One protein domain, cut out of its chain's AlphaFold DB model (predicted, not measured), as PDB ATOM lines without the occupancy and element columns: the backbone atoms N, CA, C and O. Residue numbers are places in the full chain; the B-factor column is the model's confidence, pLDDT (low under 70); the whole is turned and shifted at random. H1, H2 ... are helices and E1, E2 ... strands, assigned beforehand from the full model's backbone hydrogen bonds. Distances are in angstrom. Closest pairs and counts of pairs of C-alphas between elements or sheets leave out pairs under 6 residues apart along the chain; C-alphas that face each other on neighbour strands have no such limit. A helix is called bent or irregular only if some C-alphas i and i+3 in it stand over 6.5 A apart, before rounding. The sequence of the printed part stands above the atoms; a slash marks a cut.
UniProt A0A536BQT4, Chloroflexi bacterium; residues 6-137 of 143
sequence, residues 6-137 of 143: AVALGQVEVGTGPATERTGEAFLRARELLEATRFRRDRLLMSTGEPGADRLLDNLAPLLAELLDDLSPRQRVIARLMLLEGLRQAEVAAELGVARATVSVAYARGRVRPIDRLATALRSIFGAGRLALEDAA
ATOM      1  N   ALA A   6     -37.740 -31.419  38.337       91.19
ATOM      2  CA  ALA A   6     -36.583 -32.069  37.749       91.19
ATOM      3  C   ALA A   6     -36.969 -33.485  37.332       91.19
ATOM      4  O   ALA A   6     -37.707 -34.164  38.050       91.19
ATOM      5  N   VAL A   7     -36.465 -33.922  36.182       91.69
ATOM      6  CA  VAL A   7     -36.602 -35.297  35.695       91.69
ATOM      7  C   VAL A   7     -35.206 -35.847  35.464       91.69
ATOM      8  O   VAL A   7     -34.435 -35.274  34.703       91.69
ATOM      9  N   ALA A   8     -34.872 -36.951  36.116       92.06
ATOM     10  CA  ALA A   8     -33.570 -37.579  35.969       92.06
ATOM     11  C   ALA A   8     -33.728 -39.050  35.594       92.06
ATOM     12  O   ALA A   8     -34.557 -39.752  36.176       92.06
ATOM     13  N   LEU A   9     -32.929 -39.506  34.633       89.50
ATOM     14  CA  LEU A   9     -32.704 -40.925  34.395       89.50
ATOM     15  C   LEU A   9     -31.681 -41.443  35.407       89.50
ATOM     16  O   LEU A   9     -30.786 -40.707  35.822       89.50
ATOM     17  N   GLY A  10     -31.809 -42.708  35.776       84.62
ATOM     18  CA  GLY A  10     -30.872 -43.420  36.636       84.62
ATOM     19  C   GLY A  10     -31.580 -44.554  37.362       84.62
ATOM     20  O   GLY A  10     -32.808 -44.683  37.292       84.62
ATOM     21  N   GLN A  11     -30.817 -45.367  38.082       81.38
ATOM     22  CA  GLN A  11     -31.416 -46.399  38.920       81.38
ATOM     23  C   GLN A  11     -32.245 -45.770  40.046       81.38
ATOM     24  O   GLN A  11     -31.821 -44.825  40.721       81.38
ATOM     25  N   VAL A  12     -33.446 -46.311  40.243       76.94
ATOM     26  CA  VAL A  12     -34.305 -45.984  41.378       76.94
ATOM     27  C   VAL A  12     -34.150 -47.105  42.391       76.94
ATOM     28  O   VAL A  12     -34.695 -48.192  42.209       76.94
ATOM     29  N   GLU A  13     -33.409 -46.848  43.463       68.50
ATOM     30  CA  GLU A  13     -33.378 -47.759  44.605       68.50
ATOM     31  C   GLU A  13     -34.739 -47.734  45.306       68.50
ATOM     32  O   GLU A  13     -35.261 -46.672  45.668       68.50
ATOM     33  N   VAL A  14     -35.338 -48.915  45.466       63.38
ATOM     34  CA  VAL A  14     -36.611 -49.068  46.170       63.38
ATOM     35  C   VAL A  14     -36.350 -48.872  47.659       63.38
ATOM     36  O   VAL A  14     -35.620 -49.639  48.276       63.38
ATOM     37  N   GLY A  15     -36.972 -47.852  48.240       63.25
ATOM     38  CA  GLY A  15     -36.902 -47.574  49.669       63.25
ATOM     39  C   GLY A  15     -38.247 -47.105  50.208       63.25
ATOM     40  O   GLY A  15     -39.004 -46.406  49.525       63.25
ATOM     41  N   THR A  16     -38.550 -47.490  51.444       50.81
ATOM     42  CA  THR A  16     -39.664 -46.951  52.228       50.81
ATOM     43  C   THR A  16     -39.203 -45.692  52.959       50.81
ATOM     44  O   THR A  16     -38.338 -45.778  53.822       50.81
ATOM     45  N   GLY A  17     -39.770 -44.534  52.611       60.41
ATOM     46  CA  GLY A  17     -39.448 -43.237  53.221       60.41
ATOM     47  C   GLY A  17     -39.903 -42.047  52.356       60.41
ATOM     48  O   GLY A  17     -40.309 -42.248  51.200       60.41
ATOM     49  N   PRO A  18     -39.870 -40.806  52.884       56.31
ATOM     50  CA  PRO A  18     -40.105 -39.586  52.115       56.31
ATOM     51  C   PRO A  18     -39.172 -39.523  50.904       56.31
ATOM     52  O   PRO A  18     -38.055 -40.033  50.948       56.31
ATOM     53  N   ALA A  19     -39.591 -38.858  49.820       58.25
ATOM     54  CA  ALA A  19     -38.756 -38.727  48.622       58.25
ATOM     55  C   ALA A  19     -37.336 -38.226  48.952       58.25
ATOM     56  O   ALA A  19     -36.396 -38.656  48.306       58.25
ATOM     57  N   THR A  20     -37.184 -37.404  49.998       53.09
ATOM     58  CA  THR A  20     -35.923 -36.838  50.502       53.09
ATOM     59  C   THR A  20     -34.920 -37.837  51.086       53.09
ATOM     60  O   THR A  20     -33.771 -37.454  51.284       53.09
ATOM     61  N   GLU A  21     -35.325 -39.077  51.367       52.34
ATOM     62  CA  GLU A  21     -34.500 -40.113  52.016       52.34
ATOM     63  C   GLU A  21     -34.087 -41.242  51.054       52.34
ATOM     64  O   GLU A  21     -33.531 -42.253  51.471       52.34
ATOM     65  N   ARG A  22     -34.354 -41.085  49.751       66.94
ATOM     66  CA  ARG A  22     -33.961 -42.054  48.717       66.94
ATOM     67  C   ARG A  22     -32.517 -41.805  48.270       66.94
ATOM     68  O   ARG A  22     -32.082 -40.660  48.219       66.94
ATOM     69  N   THR A  23     -31.778 -42.858  47.924       67.38
ATOM     70  CA  THR A  23     -30.334 -42.782  47.611       67.38
ATOM     71  C   THR A  23     -29.958 -43.168  46.181       67.38
ATOM     72  O   THR A  23     -28.819 -42.941  45.788       67.38
ATOM     73  N   GLY A  24     -30.900 -43.672  45.378       74.50
ATOM     74  CA  GLY A  24     -30.622 -44.082  43.997       74.50
ATOM     75  C   GLY A  24     -30.103 -42.947  43.102       74.50
ATOM     76  O   GLY A  24     -30.425 -41.773  43.302       74.50
ATOM     77  N   GLU A  25     -29.334 -43.305  42.073       80.88
ATOM     78  CA  GLU A  25     -28.689 -42.377  41.130       80.88
ATOM     79  C   GLU A  25     -29.668 -41.346  40.542       80.88
ATOM     80  O   GLU A  25     -29.378 -40.146  40.521       80.88
ATOM     81  N   ALA A  26     -30.866 -41.787  40.133       82.94
ATOM     82  CA  ALA A  26     -31.898 -40.888  39.611       82.94
ATOM     83  C   ALA A  26     -32.310 -39.829  40.642       82.94
ATOM     84  O   ALA A  26     -32.565 -38.677  40.291       82.94
ATOM     85  N   PHE A  27     -32.364 -40.196  41.923       82.50
ATOM     86  CA  PHE A  27     -32.720 -39.263  42.983       82.50
ATOM     87  C   PHE A  27     -31.621 -38.224  43.219       82.50
ATOM     88  O   PHE A  27     -31.917 -37.029  43.259       82.50
ATOM     89  N   LEU A  28     -30.362 -38.657  43.344       84.75
ATOM     90  CA  LEU A  28     -29.230 -37.749  43.557       84.75
ATOM     91  C   LEU A  28     -29.120 -36.732  42.415       84.75
ATOM     92  O   LEU A  28     -29.073 -35.527  42.672       84.75
ATOM     93  N   ARG A  29     -29.219 -37.203  41.168       88.19
ATOM     94  CA  ARG A  29     -29.226 -36.352  39.971       88.19
ATOM     95  C   ARG A  29     -30.421 -35.397  39.950       88.19
ATOM     96  O   ARG A  29     -30.251 -34.203  39.713       88.19
ATOM     97  N   ALA A  30     -31.633 -35.870  40.253       87.94
ATOM     98  CA  ALA A  30     -32.809 -34.998  40.330       87.94
ATOM     99  C   ALA A  30     -32.662 -33.916  41.415       87.94
ATOM    100  O   ALA A  30     -33.077 -32.775  41.209       87.94
ATOM    101  N   ARG A  31     -32.054 -34.249  42.559       86.06
ATOM    102  CA  ARG A  31     -31.780 -33.296  43.639       86.06
ATOM    103  C   ARG A  31     -30.791 -32.217  43.197       86.06
ATOM    104  O   ARG A  31     -31.046 -31.041  43.437       86.06
ATOM    105  N   GLU A  32     -29.707 -32.597  42.527       88.81
ATOM    106  CA  GLU A  32     -28.733 -31.652  41.963       88.81
ATOM    107  C   GLU A  32     -29.375 -30.718  40.935       88.81
ATOM    108  O   GLU A  32     -29.199 -29.500  41.005       88.81
ATOM    109  N   LEU A  33     -30.209 -31.259  40.040       89.25
ATOM    110  CA  LEU A  33     -30.994 -30.456  39.104       89.25
ATOM    111  C   LEU A  33     -31.922 -29.479  39.836       89.25
ATOM    112  O   LEU A  33     -31.982 -28.303  39.484       89.25
ATOM    113  N   LEU A  34     -32.632 -29.924  40.877       88.12
ATOM    114  CA  LEU A  34     -33.497 -29.039  41.661       88.12
ATOM    115  C   LEU A  34     -32.712 -27.918  42.348       88.12
ATOM    116  O   LEU A  34     -33.210 -26.794  42.402       88.12
ATOM    117  N   GLU A  35     -31.498 -28.163  42.832       86.50
ATOM    118  CA  GLU A  35     -30.642 -27.080  43.323       86.50
ATOM    119  C   GLU A  35     -30.231 -26.135  42.181       86.50
ATOM    120  O   GLU A  35     -30.371 -24.918  42.318       86.50
ATOM    121  N   ALA A  36     -29.862 -26.659  41.008       84.25
ATOM    122  CA  ALA A  36     -29.534 -25.849  39.830       84.25
ATOM    123  C   ALA A  36     -30.700 -24.943  39.374       84.25
ATOM    124  O   ALA A  36     -30.475 -23.780  39.021       84.25
ATOM    125  N   THR A  37     -31.956 -25.410  39.472       83.19
ATOM    126  CA  THR A  37     -33.143 -24.577  39.177       83.19
ATOM    127  C   THR A  37     -33.232 -23.329  40.055       83.19
ATOM    128  O   THR A  37     -33.812 -22.318  39.650       83.19
ATOM    129  N   ARG A  38     -32.670 -23.352  41.274       78.50
ATOM    130  CA  ARG A  38     -32.688 -22.188  42.175       78.50
ATOM    131  C   ARG A  38     -31.826 -21.052  41.644       78.50
ATOM    132  O   ARG A  38     -32.228 -19.896  41.762       78.50
ATOM    133  N   PHE A  39     -30.690 -21.388  41.041       78.94
ATOM    134  CA  PHE A  39     -29.732 -20.420  40.518       78.94
ATOM    135  C   PHE A  39     -30.130 -19.925  39.128       78.94
ATOM    136  O   PHE A  39     -30.120 -18.723  38.879       78.94
ATOM    137  N   ARG A  40     -30.547 -20.841  38.247       78.88
ATOM    138  CA  ARG A  40     -30.886 -20.525  36.851       78.88
ATOM    139  C   ARG A  40     -32.284 -19.935  36.670       78.88
ATOM    140  O   ARG A  40     -32.563 -19.330  35.647       78.88
ATOM    141  N   ARG A  41     -33.162 -20.083  37.672       78.94
ATOM    142  CA  ARG A  41     -34.600 -19.739  37.623       78.94
ATOM    143  C   ARG A  41     -35.406 -20.519  36.574       78.94
ATOM    144  O   ARG A  41     -36.584 -20.217  36.378       78.94
ATOM    145  N   ASP A  42     -34.815 -21.559  35.994       86.88
ATOM    146  CA  ASP A  42     -35.500 -22.530  35.146       86.88
ATOM    147  C   ASP A  42     -36.488 -23.355  35.978       86.88
ATOM    148  O   ASP A  42     -36.216 -23.724  37.122       86.88
ATOM    149  N   ARG A  43     -37.674 -23.630  35.427       88.44
ATOM    150  CA  ARG A  43     -38.755 -24.320  36.161       88.44
ATOM    151  C   ARG A  43     -38.833 -25.815  35.895       88.44
ATOM    152  O   ARG A  43     -39.463 -26.526  36.678       88.44
ATOM    153  N   LEU A  44     -38.202 -26.271  34.821       93.00
ATOM    154  CA  LEU A  44     -38.078 -27.673  34.464       93.00
ATOM    155  C   LEU A  44     -36.658 -27.920  33.967       93.00
ATOM    156  O   LEU A  44     -36.224 -27.268  33.023       93.00
ATOM    157  N   LEU A  45     -35.981 -28.882  34.584       94.19
ATOM    158  CA  LEU A  45     -34.722 -29.428  34.089       94.19
ATOM    159  C   LEU A  45     -34.850 -30.937  33.899       94.19
ATOM    160  O   LEU A  45     -35.590 -31.607  34.623       94.19
ATOM    161  N   MET A  46     -34.133 -31.465  32.914       95.12
ATOM    162  CA  MET A  46     -34.125 -32.888  32.596       95.12
ATOM    163  C   MET A  46     -32.685 -33.344  32.360       95.12
ATOM    164  O   MET A  46     -31.938 -32.639  31.690       95.12
ATOM    165  N   SER A  47     -32.300 -34.506  32.883       95.19
ATOM    166  CA  SER A  47     -30.994 -35.115  32.603       95.19
ATOM    167  C   SER A  47     -31.124 -36.623  32.467       95.19
ATOM    168  O   SER A  47     -31.817 -37.285  33.238       95.19
ATOM    169  N   THR A  48     -30.452 -37.156  31.462       93.38
ATOM    170  CA  THR A  48     -30.298 -38.581  31.198       93.38
ATOM    171  C   THR A  48     -28.948 -39.101  31.679       93.38
ATOM    172  O   THR A  48     -28.851 -40.272  32.023       93.38
ATOM    173  N   GLY A  49     -27.924 -38.243  31.741       91.94
ATOM    174  CA  GLY A  49     -26.526 -38.638  31.911       91.94
ATOM    175  C   GLY A  49     -25.789 -38.842  30.581       91.94
ATOM    176  O   GLY A  49     -24.564 -38.941  30.584       91.94
ATOM    177  N   GLU A  50     -26.495 -38.857  29.445       95.25
ATOM    178  CA  GLU A  50     -25.890 -38.888  28.113       95.25
ATOM    179  C   GLU A  50     -25.589 -37.450  27.644       95.25
ATOM    180  O   GLU A  50     -26.514 -36.635  27.545       95.25
ATOM    181  N   PRO A  51     -24.322 -37.087  27.354       93.81
ATOM    182  CA  PRO A  51     -23.949 -35.699  27.084       93.81
ATOM    183  C   PRO A  51     -24.663 -35.038  25.896       93.81
ATOM    184  O   PRO A  51     -24.887 -33.826  25.923       93.81
ATOM    185  N   GLY A  52     -24.975 -35.780  24.833       95.00
ATOM    186  CA  GLY A  52     -25.666 -35.266  23.651       95.00
ATOM    187  C   GLY A  52     -27.122 -34.896  23.938       95.00
ATOM    188  O   GLY A  52     -27.547 -33.770  23.664       95.00
ATOM    189  N   ALA A  53     -27.869 -35.819  24.535       96.50
ATOM    190  CA  ALA A  53     -29.248 -35.647  24.955       96.50
ATOM    191  C   ALA A  53     -29.361 -34.548  26.012       96.50
ATOM    192  O   ALA A  53     -30.221 -33.676  25.887       96.50
ATOM    193  N   ASP A  54     -28.458 -34.520  26.993       96.19
ATOM    194  CA  ASP A  54     -28.502 -33.545  28.085       96.19
ATOM    195  C   ASP A  54     -28.297 -32.109  27.590       96.19
ATOM    196  O   ASP A  54     -28.995 -31.205  28.045       96.19
ATOM    197  N   ARG A  55     -27.445 -31.881  26.579       96.19
ATOM    198  CA  ARG A  55     -27.326 -30.555  25.941       96.19
ATOM    199  C   ARG A  55     -28.623 -30.108  25.275       96.19
ATOM    200  O   ARG A  55     -28.968 -28.929  25.332       96.19
ATOM    201  N   LEU A  56     -29.333 -31.016  24.607       97.44
ATOM    202  CA  LEU A  56     -30.608 -30.684  23.969       97.44
ATOM    203  C   LEU A  56     -31.695 -30.429  25.020       97.44
ATOM    204  O   LEU A  56     -32.447 -29.461  24.909       97.44
ATOM    205  N   LEU A  57     -31.754 -31.267  26.055       97.00
ATOM    206  CA  LEU A  57     -32.713 -31.150  27.150       97.00
ATOM    207  C   LEU A  57     -32.528 -29.853  27.943       97.00
ATOM    208  O   LEU A  57     -33.526 -29.195  28.233       97.00
ATOM    209  N   ASP A  58     -31.289 -29.446  28.225       94.38
ATOM    210  CA  ASP A  58     -30.991 -28.218  28.974       94.38
ATOM    211  C   ASP A  58     -31.535 -26.958  28.282       94.38
ATOM    212  O   ASP A  58     -32.010 -26.035  28.938       94.38
ATOM    213  N   ASN A  59     -31.541 -26.947  26.945       93.31
ATOM    214  CA  ASN A  59     -32.058 -25.828  26.157       93.31
ATOM    215  C   ASN A  59     -33.582 -25.872  25.961       93.31
ATOM    216  O   ASN A  59     -34.223 -24.830  25.836       93.31
ATOM    217  N   LEU A  60     -34.173 -27.067  25.879       96.56
ATOM    218  CA  LEU A  60     -35.568 -27.235  25.452       96.56
ATOM    219  C   LEU A  60     -36.546 -27.441  26.614       96.56
ATOM    220  O   LEU A  60     -37.705 -27.033  26.514       96.56
ATOM    221  N   ALA A  61     -36.116 -28.072  27.708       95.56
ATOM    222  CA  ALA A  61     -36.985 -28.366  28.843       95.56
ATOM    223  C   ALA A  61     -37.536 -27.097  29.532       95.56
ATOM    224  O   ALA A  61     -38.743 -27.068  29.807       95.56
ATOM    225  N   PRO A  62     -36.751 -26.016  29.737       94.50
ATOM    226  CA  PRO A  62     -37.275 -24.784  30.328       94.50
ATOM    227  C   PRO A  62     -38.425 -24.167  29.518       94.50
ATOM    228  O   PRO A  62     -39.418 -23.723  30.100       94.50
ATOM    229  N   LEU A  63     -38.360 -24.244  28.182       94.75
ATOM    230  CA  LEU A  63     -39.388 -23.706  27.282       94.75
ATOM    231  C   LEU A  63     -40.753 -24.372  27.491       94.75
ATOM    232  O   LEU A  63     -41.791 -23.720  27.387       94.75
ATOM    233  N   LEU A  64     -40.780 -25.671  27.814       95.06
ATOM    234  CA  LEU A  64     -42.038 -26.356  28.112       95.06
ATOM    235  C   LEU A  64     -42.674 -25.788  29.383       95.06
ATOM    236  O   LEU A  64     -43.885 -25.567  29.416       95.06
ATOM    237  N   ALA A  65     -41.873 -25.530  30.416       92.62
ATOM    238  CA  ALA A  65     -42.383 -24.958  31.654       92.62
ATOM    239  C   ALA A  65     -42.909 -23.530  31.454       92.62
ATOM    240  O   ALA A  65     -43.962 -23.198  31.994       92.62
ATOM    241  N   GLU A  66     -42.233 -22.714  30.642       92.12
ATOM    242  CA  GLU A  66     -42.709 -21.377  30.270       92.12
ATOM    243  C   GLU A  66     -44.069 -21.434  29.567       92.12
ATOM    244  O   GLU A  66     -45.021 -20.787  30.006       92.12
ATOM    245  N   LEU A  67     -44.200 -22.281  28.540       93.69
ATOM    246  CA  LEU A  67     -45.455 -22.438  27.804       93.69
ATOM    247  C   LEU A  67     -46.605 -22.922  28.697       93.69
ATOM    248  O   LEU A  67     -47.741 -22.478  28.530       93.69
ATOM    249  N   LEU A  68     -46.328 -23.827  29.637       93.19
ATOM    250  CA  LEU A  68     -47.323 -24.306  30.599       93.19
ATOM    251  C   LEU A  68     -47.714 -23.223  31.612       93.19
ATOM    252  O   LEU A  68     -48.873 -23.158  32.031       93.19
ATOM    253  N   ASP A  69     -46.776 -22.363  32.009       91.00
ATOM    254  CA  ASP A  69     -47.041 -21.291  32.963       91.00
ATOM    255  C   ASP A  69     -47.842 -20.129  32.378       91.00
ATOM    256  O   ASP A  69     -48.613 -19.507  33.119       91.00
ATOM    257  N   ASP A  70     -47.726 -19.898  31.071       92.81
ATOM    258  CA  ASP A  70     -48.513 -18.912  30.324       92.81
ATOM    259  C   ASP A  70     -49.985 -19.321  30.154       92.81
ATOM    260  O   ASP A  70     -50.839 -18.496  29.815       92.81
ATOM    261  N   LEU A  71     -50.325 -20.587  30.423       94.31
ATOM    262  CA  LEU A  71     -51.709 -21.040  30.389       94.31
ATOM    263  C   LEU A  71     -52.516 -20.425  31.536       94.31
ATOM    264  O   LEU A  71     -52.215 -20.624  32.719       94.31
ATOM    265  N   SER A  72     -53.636 -19.793  31.185       94.25
ATOM    266  CA  SER A  72     -54.691 -19.460  32.145       94.25
ATOM    267  C   SER A  72     -55.278 -20.723  32.798       94.25
ATOM    268  O   SER A  72     -55.222 -21.807  32.205       94.25
ATOM    269  N   PRO A  73     -55.928 -20.615  33.974       93.31
ATOM    270  CA  PRO A  73     -56.532 -21.768  34.647       93.31
ATOM    271  C   PRO A  73     -57.466 -22.584  33.743       93.31
ATOM    272  O   PRO A  73     -57.382 -23.809  33.699       93.31
ATOM    273  N   ARG A  74     -58.296 -21.908  32.936       92.44
ATOM    274  CA  ARG A  74     -59.208 -22.570  31.995       92.44
ATOM    275  C   ARG A  74     -58.471 -23.324  30.889       92.44
ATOM    276  O   ARG A  74     -58.867 -24.428  30.529       92.44
ATOM    277  N   GLN A  75     -57.399 -22.745  30.350       95.69
ATOM    278  CA  GLN A  75     -56.590 -23.407  29.328       95.69
ATOM    279  C   GLN A  75     -55.830 -24.603  29.898       95.69
ATOM    280  O   GLN A  75     -55.706 -25.598  29.196       95.69
ATOM    281  N   ARG A  76     -55.384 -24.552  31.161       95.19
ATOM    282  CA  ARG A  76     -54.757 -25.701  31.837       95.19
ATOM    283  C   ARG A  76     -55.713 -26.879  31.961       95.19
ATOM    284  O   ARG A  76     -55.309 -27.999  31.680       95.19
ATOM    285  N   VAL A  77     -56.973 -26.633  32.329       95.81
ATOM    286  CA  VAL A  77     -58.001 -27.688  32.397       95.81
ATOM    287  C   VAL A  77     -58.207 -28.326  31.024       95.81
ATOM    288  O   VAL A  77     -58.103 -29.541  30.894       95.81
ATOM    289  N   ILE A  78     -58.410 -27.515  29.982       95.62
ATOM    290  CA  ILE A  78     -58.589 -28.015  28.608       95.62
ATOM    291  C   ILE A  78     -57.346 -28.777  28.129       95.62
ATOM    292  O   ILE A  78     -57.469 -29.876  27.597       95.62
ATOM    293  N   ALA A  79     -56.149 -28.224  28.335       95.06
ATOM    294  CA  ALA A  79     -54.896 -28.867  27.955       95.06
ATOM    295  C   ALA A  79     -54.703 -30.200  28.688       95.06
ATOM    296  O   ALA A  79     -54.311 -31.172  28.059       95.06
ATOM    297  N   ARG A  80     -55.029 -30.286  29.983       95.69
ATOM    298  CA  ARG A  80     -54.959 -31.533  30.759       95.69
ATOM    299  C   ARG A  80     -55.845 -32.625  30.155       95.69
ATOM    300  O   ARG A  80     -55.345 -33.713  29.892       95.69
ATOM    301  N   LEU A  81     -57.118 -32.322  29.894       96.94
ATOM    302  CA  LEU A  81     -58.071 -33.276  29.312       96.94
ATOM    303  C   LEU A  81     -57.622 -33.761  27.926       96.94
ATOM    304  O   LEU A  81     -57.739 -34.933  27.588       96.94
ATOM    305  N   MET A  82     -57.062 -32.869  27.112       95.12
ATOM    306  CA  MET A  82     -56.626 -33.241  25.766       95.12
ATOM    307  C   MET A  82     -55.284 -33.980  25.748       95.12
ATOM    308  O   MET A  82     -55.127 -34.932  24.993       95.12
ATOM    309  N   LEU A  83     -54.306 -33.534  26.540       94.25
ATOM    310  CA  LEU A  83     -52.927 -34.033  26.477       94.25
ATOM    311  C   LEU A  83     -52.681 -35.250  27.367       94.25
ATOM    312  O   LEU A  83     -51.841 -36.077  27.029       94.25
ATOM    313  N   LEU A  84     -53.366 -35.342  28.511       93.94
ATOM    314  CA  LEU A  84     -53.182 -36.449  29.454       93.94
ATOM    315  C   LEU A  84     -54.293 -37.493  29.344       93.94
ATOM    316  O   LEU A  84     -54.019 -38.674  29.509       93.94
ATOM    317  N   GLU A  85     -55.525 -37.070  29.051       95.06
ATOM    318  CA  GLU A  85     -56.680 -37.979  28.951       95.06
ATOM    319  C   GLU A  85     -57.061 -38.298  27.495       95.06
ATOM    320  O   GLU A  85     -57.916 -39.140  27.246       95.06
ATOM    321  N   GLY A  86     -56.408 -37.663  26.515       94.62
ATOM    322  CA  GLY A  86     -56.585 -37.969  25.092       94.62
ATOM    323  C   GLY A  86     -57.927 -37.530  24.501       94.62
ATOM    324  O   GLY A  86     -58.266 -37.943  23.390       94.62
ATOM    325  N   LEU A  87     -58.691 -36.692  25.209       97.44
ATOM    326  CA  LEU A  87     -60.015 -36.270  24.760       97.44
ATOM    327  C   LEU A  87     -59.941 -35.338  23.544       97.44
ATOM    328  O   LEU A  87     -59.111 -34.428  23.442       97.44
ATOM    329  N   ARG A  88     -60.887 -35.509  22.623       95.94
ATOM    330  CA  ARG A  88     -61.123 -34.602  21.498       95.94
ATOM    331  C   ARG A  88     -61.839 -33.348  21.989       95.94
ATOM    332  O   ARG A  88     -62.574 -33.359  22.970       95.94
ATOM    333  N   GLN A  89     -61.728 -32.251  21.239       95.81
ATOM    334  CA  GLN A  89     -62.353 -30.974  21.626       95.81
ATOM    335  C   GLN A  89     -63.873 -31.057  21.850       95.81
ATOM    336  O   GLN A  89     -64.405 -30.293  22.647       95.81
ATOM    337  N   ALA A  90     -64.575 -31.939  21.130       97.19
ATOM    338  CA  ALA A  90     -66.013 -32.134  21.307       97.19
ATOM    339  C   ALA A  90     -66.339 -32.840  22.635       97.19
ATOM    340  O   ALA A  90     -67.281 -32.444  23.310       97.19
ATOM    341  N   GLU A  91     -65.530 -33.824  23.024       98.19
ATOM    342  CA  GLU A  91     -65.663 -34.549  24.293       98.19
ATOM    343  C   GLU A  91     -65.333 -33.622  25.463       98.19
ATOM    344  O   GLU A  91     -66.111 -33.517  26.399       98.19
ATOM    345  N   VAL A  92     -64.262 -32.826  25.350       97.69
ATOM    346  CA  VAL A  92     -63.931 -31.781  26.333       97.69
ATOM    347  C   VAL A  92     -65.054 -30.751  26.475       97.69
ATOM    348  O   VAL A  92     -65.325 -30.271  27.571       97.69
ATOM    349  N   ALA A  93     -65.702 -30.372  25.371       97.88
ATOM    350  CA  ALA A  93     -66.814 -29.429  25.406       97.88
ATOM    351  C   ALA A  93     -68.023 -30.006  26.155       97.88
ATOM    352  O   ALA A  93     -68.620 -29.295  26.964       97.88
ATOM    353  N   ALA A  94     -68.340 -31.282  25.914       97.94
ATOM    354  CA  ALA A  94     -69.395 -31.999  26.622       97.94
ATOM    355  C   ALA A  94     -69.074 -32.137  28.119       97.94
ATOM    356  O   ALA A  94     -69.893 -31.747  28.944       97.94
ATOM    357  N   GLU A  95     -67.861 -32.583  28.452       97.56
ATOM    358  CA  GLU A  95     -67.375 -32.760  29.829       97.56
ATOM    359  C   GLU A  95     -67.449 -31.457  30.637       97.56
ATOM    360  O   GLU A  95     -67.871 -31.433  31.788       97.56
ATOM    361  N   LEU A  96     -67.071 -30.336  30.018       96.69
ATOM    362  CA  LEU A  96     -67.054 -29.033  30.678       96.69
ATOM    363  C   LEU A  96     -68.391 -28.279  30.590       96.69
ATOM    364  O   LEU A  96     -68.477 -27.166  31.109       96.69
ATOM    365  N   GLY A  97     -69.408 -28.825  29.910       97.19
ATOM    366  CA  GLY A  97     -70.706 -28.170  29.718       97.19
ATOM    367  C   GLY A  97     -70.625 -26.844  28.948       97.19
ATOM    368  O   GLY A  97     -71.331 -25.889  29.271       97.19
ATOM    369  N   VAL A  98     -69.731 -26.736  27.958       97.00
ATOM    370  CA  VAL A  98     -69.467 -25.491  27.206       97.00
ATOM    371  C   VAL A  98     -69.587 -25.698  25.700       97.00
ATOM    372  O   VAL A  98     -69.510 -26.811  25.190       97.00
ATOM    373  N   ALA A  99     -69.709 -24.606  24.944       97.25
ATOM    374  CA  ALA A  99     -69.697 -24.686  23.490       97.25
ATOM    375  C   ALA A  99     -68.329 -25.158  22.956       97.25
ATOM    376  O   ALA A  99     -67.271 -24.695  23.393       97.25
ATOM    377  N   ARG A 100     -68.339 -25.999  21.913       96.75
ATOM    378  CA  ARG A 100     -67.116 -26.464  21.227       96.75
ATOM    379  C   ARG A 100     -66.227 -25.312  20.742       96.75
ATOM    380  O   ARG A 100     -65.005 -25.406  20.821       96.75
ATOM    381  N   ALA A 101     -66.823 -24.211  20.281       96.81
ATOM    382  CA  ALA A 101     -66.085 -23.022  19.854       96.81
ATOM    383  C   ALA A 101     -65.225 -22.434  20.989       96.81
ATOM    384  O   ALA A 101     -64.084 -22.036  20.757       96.81
ATOM    385  N   THR A 102     -65.726 -22.452  22.228       95.38
ATOM    386  CA  THR A 102     -64.982 -22.008  23.412       95.38
ATOM    387  C   THR A 102     -63.734 -22.861  23.635       95.38
ATOM    388  O   THR A 102     -62.658 -22.316  23.882       95.38
ATOM    389  N   VAL A 103     -63.856 -24.186  23.491       96.69
ATOM    390  CA  VAL A 103     -62.721 -25.115  23.604       96.69
ATOM    391  C   VAL A 103     -61.711 -24.877  22.485       96.69
ATOM    392  O   VAL A 103     -60.520 -24.754  22.758       96.69
ATOM    393  N   SER A 104     -62.173 -24.725  21.241       95.81
ATOM    394  CA  SER A 104     -61.306 -24.459  20.085       95.81
ATOM    395  C   SER A 104     -60.491 -23.170  20.251       95.81
ATOM    396  O   SER A 104     -59.281 -23.157  20.016       95.81
ATOM    397  N   VAL A 105     -61.127 -22.081  20.696       95.75
ATOM    398  CA  VAL A 105     -60.441 -20.799  20.935       95.75
ATOM    399  C   VAL A 105     -59.428 -20.923  22.071       95.75
ATOM    400  O   VAL A 105     -58.298 -20.449  21.938       95.75
ATOM    401  N   ALA A 106     -59.798 -21.574  23.176       92.69
ATOM    402  CA  ALA A 106     -58.892 -21.782  24.300       92.69
ATOM    403  C   ALA A 106     -57.689 -22.658  23.914       92.69
ATOM    404  O   ALA A 106     -56.563 -22.318  24.272       92.69
ATOM    405  N   TYR A 107     -57.913 -23.719  23.134       92.56
ATOM    406  CA  TYR A 107     -56.875 -24.601  22.597       92.56
ATOM    407  C   TYR A 107     -55.861 -23.837  21.738       92.56
ATOM    408  O   TYR A 107     -54.650 -23.963  21.936       92.56
ATOM    409  N   ALA A 108     -56.348 -23.004  20.813       93.38
ATOM    410  CA  ALA A 108     -55.498 -22.201  19.941       93.38
ATOM    411  C   ALA A 108     -54.710 -21.142  20.729       93.38
ATOM    412  O   ALA A 108     -53.484 -21.082  20.632       93.38
ATOM    413  N   ARG A 109     -55.393 -20.347  21.564       94.12
ATOM    414  CA  ARG A 109     -54.751 -19.297  22.376       94.12
ATOM    415  C   ARG A 109     -53.785 -19.861  23.412       94.12
ATOM    416  O   ARG A 109     -52.807 -19.207  23.742       94.12
ATOM    417  N   GLY A 110     -54.058 -21.062  23.914       93.38
ATOM    418  CA  GLY A 110     -53.206 -21.761  24.871       93.38
ATOM    419  C   GLY A 110     -52.023 -22.472  24.224       93.38
ATOM    420  O   GLY A 110     -51.275 -23.126  24.931       93.38
ATOM    421  N   ARG A 111     -51.848 -22.410  22.895       94.94
ATOM    422  CA  ARG A 111     -50.751 -23.106  22.198       94.94
ATOM    423  C   ARG A 111     -50.654 -24.591  22.591       94.94
ATOM    424  O   ARG A 111     -49.562 -25.150  22.662       94.94
ATOM    425  N   VAL A 112     -51.799 -25.250  22.793       93.62
ATOM    426  CA  VAL A 112     -51.847 -26.641  23.281       93.62
ATOM    427  C   VAL A 112     -51.145 -27.595  22.307       93.62
ATOM    428  O   VAL A 112     -50.438 -28.500  22.732       93.62
ATOM    429  N   ARG A 113     -51.249 -27.348  20.993       93.69
ATOM    430  CA  ARG A 113     -50.521 -28.120  19.972       93.69
ATOM    431  C   ARG A 113     -48.992 -27.939  20.046       93.69
ATOM    432  O   ARG A 113     -48.291 -28.946  20.014       93.69
ATOM    433  N   PRO A 114     -48.437 -26.712  20.105       96.00
ATOM    434  CA  PRO A 114     -47.016 -26.519  20.394       96.00
ATOM    435  C   PRO A 114     -46.530 -27.204  21.676       96.00
ATOM    436  O   PRO A 114     -45.486 -27.847  21.639       96.00
ATOM    437  N   ILE A 115     -47.299 -27.119  22.768       96.81
ATOM    438  CA  ILE A 115     -46.978 -27.789  24.038       96.81
ATOM    439  C   ILE A 115     -46.856 -29.301  23.834       96.81
ATOM    440  O   ILE A 115     -45.852 -29.891  24.222       96.81
ATOM    441  N   ASP A 116     -47.833 -29.918  23.167       95.75
ATOM    442  CA  ASP A 116     -47.826 -31.353  22.864       95.75
ATOM    443  C   ASP A 116     -46.602 -31.784  22.042       95.75
ATOM    444  O   ASP A 116     -45.920 -32.764  22.354       95.75
ATOM    445  N   ARG A 117     -46.276 -31.006  21.003       96.75
ATOM    446  CA  ARG A 117     -45.114 -31.266  20.146       96.75
ATOM    447  C   ARG A 117     -43.805 -31.178  20.917       96.75
ATOM    448  O   ARG A 117     -42.965 -32.060  20.760       96.75
ATOM    449  N   LEU A 118     -43.636 -30.149  21.744       97.50
ATOM    450  CA  LEU A 118     -42.432 -29.987  22.552       97.50
ATOM    451  C   LEU A 118     -42.317 -31.101  23.597       97.50
ATOM    452  O   LEU A 118     -41.261 -31.713  23.711       97.50
ATOM    453  N   ALA A 119     -43.406 -31.428  24.294       96.38
ATOM    454  CA  ALA A 119     -43.431 -32.540  25.238       96.38
ATOM    455  C   ALA A 119     -43.070 -33.872  24.557       96.38
ATOM    456  O   ALA A 119     -42.312 -34.666  25.108       96.38
ATOM    457  N   THR A 120     -43.560 -34.101  23.335       96.88
ATOM    458  CA  THR A 120     -43.203 -35.277  22.533       96.88
ATOM    459  C   THR A 120     -41.722 -35.286  22.163       96.88
ATOM    460  O   THR A 120     -41.067 -36.304  22.361       96.88
ATOM    461  N   ALA A 121     -41.174 -34.165  21.690       98.12
ATOM    462  CA  ALA A 121     -39.755 -34.060  21.356       98.12
ATOM    463  C   ALA A 121     -38.856 -34.312  22.577       98.12
ATOM    464  O   ALA A 121     -37.912 -35.092  22.486       98.12
ATOM    465  N   LEU A 122     -39.189 -33.725  23.733       98.19
ATOM    466  CA  LEU A 122     -38.464 -33.947  24.987       98.19
ATOM    467  C   LEU A 122     -38.497 -35.419  25.411       98.19
ATOM    468  O   LEU A 122     -37.459 -35.962  25.778       98.19
ATOM    469  N   ARG A 123     -39.654 -36.092  25.303       97.12
ATOM    470  CA  ARG A 123     -39.755 -37.540  25.557       97.12
ATOM    471  C   ARG A 123     -38.871 -38.352  24.613       97.12
ATOM    472  O   ARG A 123     -38.208 -39.275  25.073       97.12
ATOM    473  N   SER A 124     -38.839 -38.011  23.324       98.00
ATOM    474  CA  SER A 124     -37.998 -38.707  22.343       98.00
ATOM    475  C   SER A 124     -36.508 -38.514  22.617       98.00
ATOM    476  O   SER A 124     -35.766 -39.489  22.579       98.00
ATOM    477  N   ILE A 125     -36.069 -37.292  22.941       98.12
ATOM    478  CA  ILE A 125     -34.667 -37.004  23.296       98.12
ATOM    479  C   ILE A 125     -34.280 -37.763  24.564       98.12
ATOM    480  O   ILE A 125     -33.255 -38.436  24.596       98.12
ATOM    481  N   PHE A 126     -35.128 -37.704  25.591       96.94
ATOM    482  CA  PHE A 126     -34.895 -38.419  26.841       96.94
ATOM    483  C   PHE A 126     -34.824 -39.939  26.619       96.94
ATOM    484  O   PHE A 126     -33.956 -40.614  27.168       96.94
ATOM    485  N   GLY A 127     -35.703 -40.481  25.770       96.75
ATOM    486  CA  GLY A 127     -35.684 -41.887  25.370       96.75
ATOM    487  C   GLY A 127     -34.427 -42.277  24.592       96.75
ATOM    488  O   GLY A 127     -33.879 -43.345  24.848       96.75
ATOM    489  N   ALA A 128     -33.948 -41.418  23.692       96.62
ATOM    490  CA  ALA A 128     -32.710 -41.639  22.948       96.62
ATOM    491  C   ALA A 128     -31.480 -41.632  23.870       96.62
ATOM    492  O   ALA A 128     -30.654 -42.531  23.766       96.62
ATOM    493  N   GLY A 129     -31.400 -40.683  24.812       96.06
ATOM    494  CA  GLY A 129     -30.330 -40.653  25.816       96.06
ATOM    495  C   GLY A 129     -30.313 -41.916  26.681       96.06
ATOM    496  O   GLY A 129     -29.253 -42.482  26.926       96.06
ATOM    497  N   ARG A 130     -31.493 -42.428  27.067       94.50
ATOM    498  CA  ARG A 130     -31.604 -43.716  27.769       94.50
ATOM    499  C   ARG A 130     -31.050 -44.880  26.944       94.50
ATOM    500  O   ARG A 130     -30.245 -45.640  27.466       94.50
ATOM    501  N   LEU A 131     -31.469 -45.010  25.684       94.62
ATOM    502  CA  LEU A 131     -31.011 -46.093  24.806       94.62
ATOM    503  C   LEU A 131     -29.494 -46.037  24.581       94.62
ATOM    504  O   LEU A 131     -28.827 -47.056  24.668       94.62
ATOM    505  N   ALA A 132     -28.935 -44.843  24.379       93.69
ATOM    506  CA  ALA A 132     -27.497 -44.669  24.197       93.69
ATOM    507  C   ALA A 132     -26.678 -45.083  25.435       93.69
ATOM    508  O   ALA A 132     -25.582 -45.623  25.296       93.69
ATOM    509  N   LEU A 133     -27.201 -44.859  26.645       90.62
ATOM    510  CA  LEU A 133     -26.567 -45.336  27.880       90.62
ATOM    511  C   LEU A 133     -26.700 -46.852  28.059       90.62
ATOM    512  O   LEU A 133     -25.771 -47.480  28.560       90.62
ATOM    513  N   GLU A 134     -27.827 -47.438  27.643       90.25
ATOM    514  CA  GLU A 134     -28.031 -48.894  27.627       90.25
ATOM    515  C   GLU A 134     -27.065 -49.580  26.648       90.25
ATOM    516  O   GLU A 134     -26.435 -50.568  27.017       90.25
ATOM    517  N   ASP A 135     -26.869 -49.017  25.452       89.69
ATOM    518  CA  ASP A 135     -25.928 -49.528  24.445       89.69
ATOM    519  C   ASP A 135     -24.457 -49.394  24.884       89.69
ATOM    520  O   ASP A 135     -23.606 -50.198  24.501       89.69
ATOM    521  N   ALA A 136     -24.143 -48.373  25.687       83.75
ATOM    522  CA  ALA A 136     -22.807 -48.157  26.239       83.75
ATOM    523  C   ALA A 136     -22.502 -49.043  27.461       83.75
ATOM    524  O   ALA A 136     -21.338 -49.144  27.866       83.75
ATOM    525  N   ALA A 137     -23.513 -49.681  28.062       76.50
ATOM    526  CA  ALA A 137     -23.310 -50.596  29.174       76.50
ATOM    527  C   ALA A 137     -22.621 -51.880  28.666       76.50
ATOM    528  O   ALA A 137     -23.099 -52.511  27.722       76.50
TER     529      ALA A 137
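Overview. This is residues 6 to 137 of the 143 residues of a protein of Chloroflexi bacterium (UniProt A0A536BQT4). A long helix, H6, runs along the length of an elongated model, with the bent helix H2 side by side with it, a small head of three short helices, H3, H4 and H5, at one end, and a two-stranded sheet, E1 and E2, between H1 and the arm H2a towards the other. The 132 printed residues hold, in order along the chain, E1, H1, E2, H2, H3, H4, H5 and H6; the class is mostly helix, and the sheet, order E1, E2, is parallel. The whole is loose, with a radius of gyration of the C-alphas of 17.7 A, and spans 52 by 33 by 30 A.

Arrangement. E1, residues 6 to 8, H1, residues 25 to 40, and E2, residues 44 to 47, form a strand-helix-strand unit, two parallel neighbour strands with a helix between them along the chain, and its crossover is left-handed. The directions of E1 and E2 differ by 12 degrees; N 7 and O 45, and N 47 and O 7, are within hydrogen-bond range at 2.9 A each. The closest C-alphas of E1 and H1 are those of Ala 8 and Ala 30, 5.1 A apart. H1 touches no helix. H2, residues 51 to 69, was assigned as one helix by its hydrogen bonds but is bent, with C-alphas 59 and 62 at 6.8 A; its arms H2a, residues 51 to 59, and H2b, residues 62 to 69, stand at a steep tilt of 36 degrees, only just. The closest C-alphas of E2 and H2a are those of Ser 47 and Asp 54, 5.4 A apart. H3, residues 73 to 83, and H5, residues 100 to 109, touch about perpendicular at 83 degrees, closest at the C-alphas of Gln 75 and Ala 106, 5.8 A. H4, residues 89 to 95, touches H5 at a steep tilt of 60 degrees, closest at the C-alphas of Ala 93 and Arg 100, 5.1 A. H6, residues 112 to 136, touches H2a with residues 122 to 129 alone, at a shallow tilt of 19 degrees, opposite ways; the closest C-alphas are those of Ala 53 and Gly 129, 5.2 A apart. Every O i to N i+4 pair is within hydrogen-bond range in H2b, H3, H4, H5 and H6, against 10 of 12 in H1 and 4 of 5 in H2a.

Along the chain. E1 begins at C-alpha 6, (-36.583, -32.069, 37.749). H1 measures 22.4 A, H3 15.2 A and H5 14.3 A from first to last C-alpha. H6, 36.3 A long, ends at C-alpha 136, (-22.807, -48.157, 26.239).

Size, cuts and confidence. The C-alphas farthest apart are those of Ala 99 and Ala 137, at 53.4 A. The printed part has no cut, and the link from E1 to H1, 16 residues, is long. Mean pLDDT of the printed part is 89.9; residues 13 to 23 are under 70.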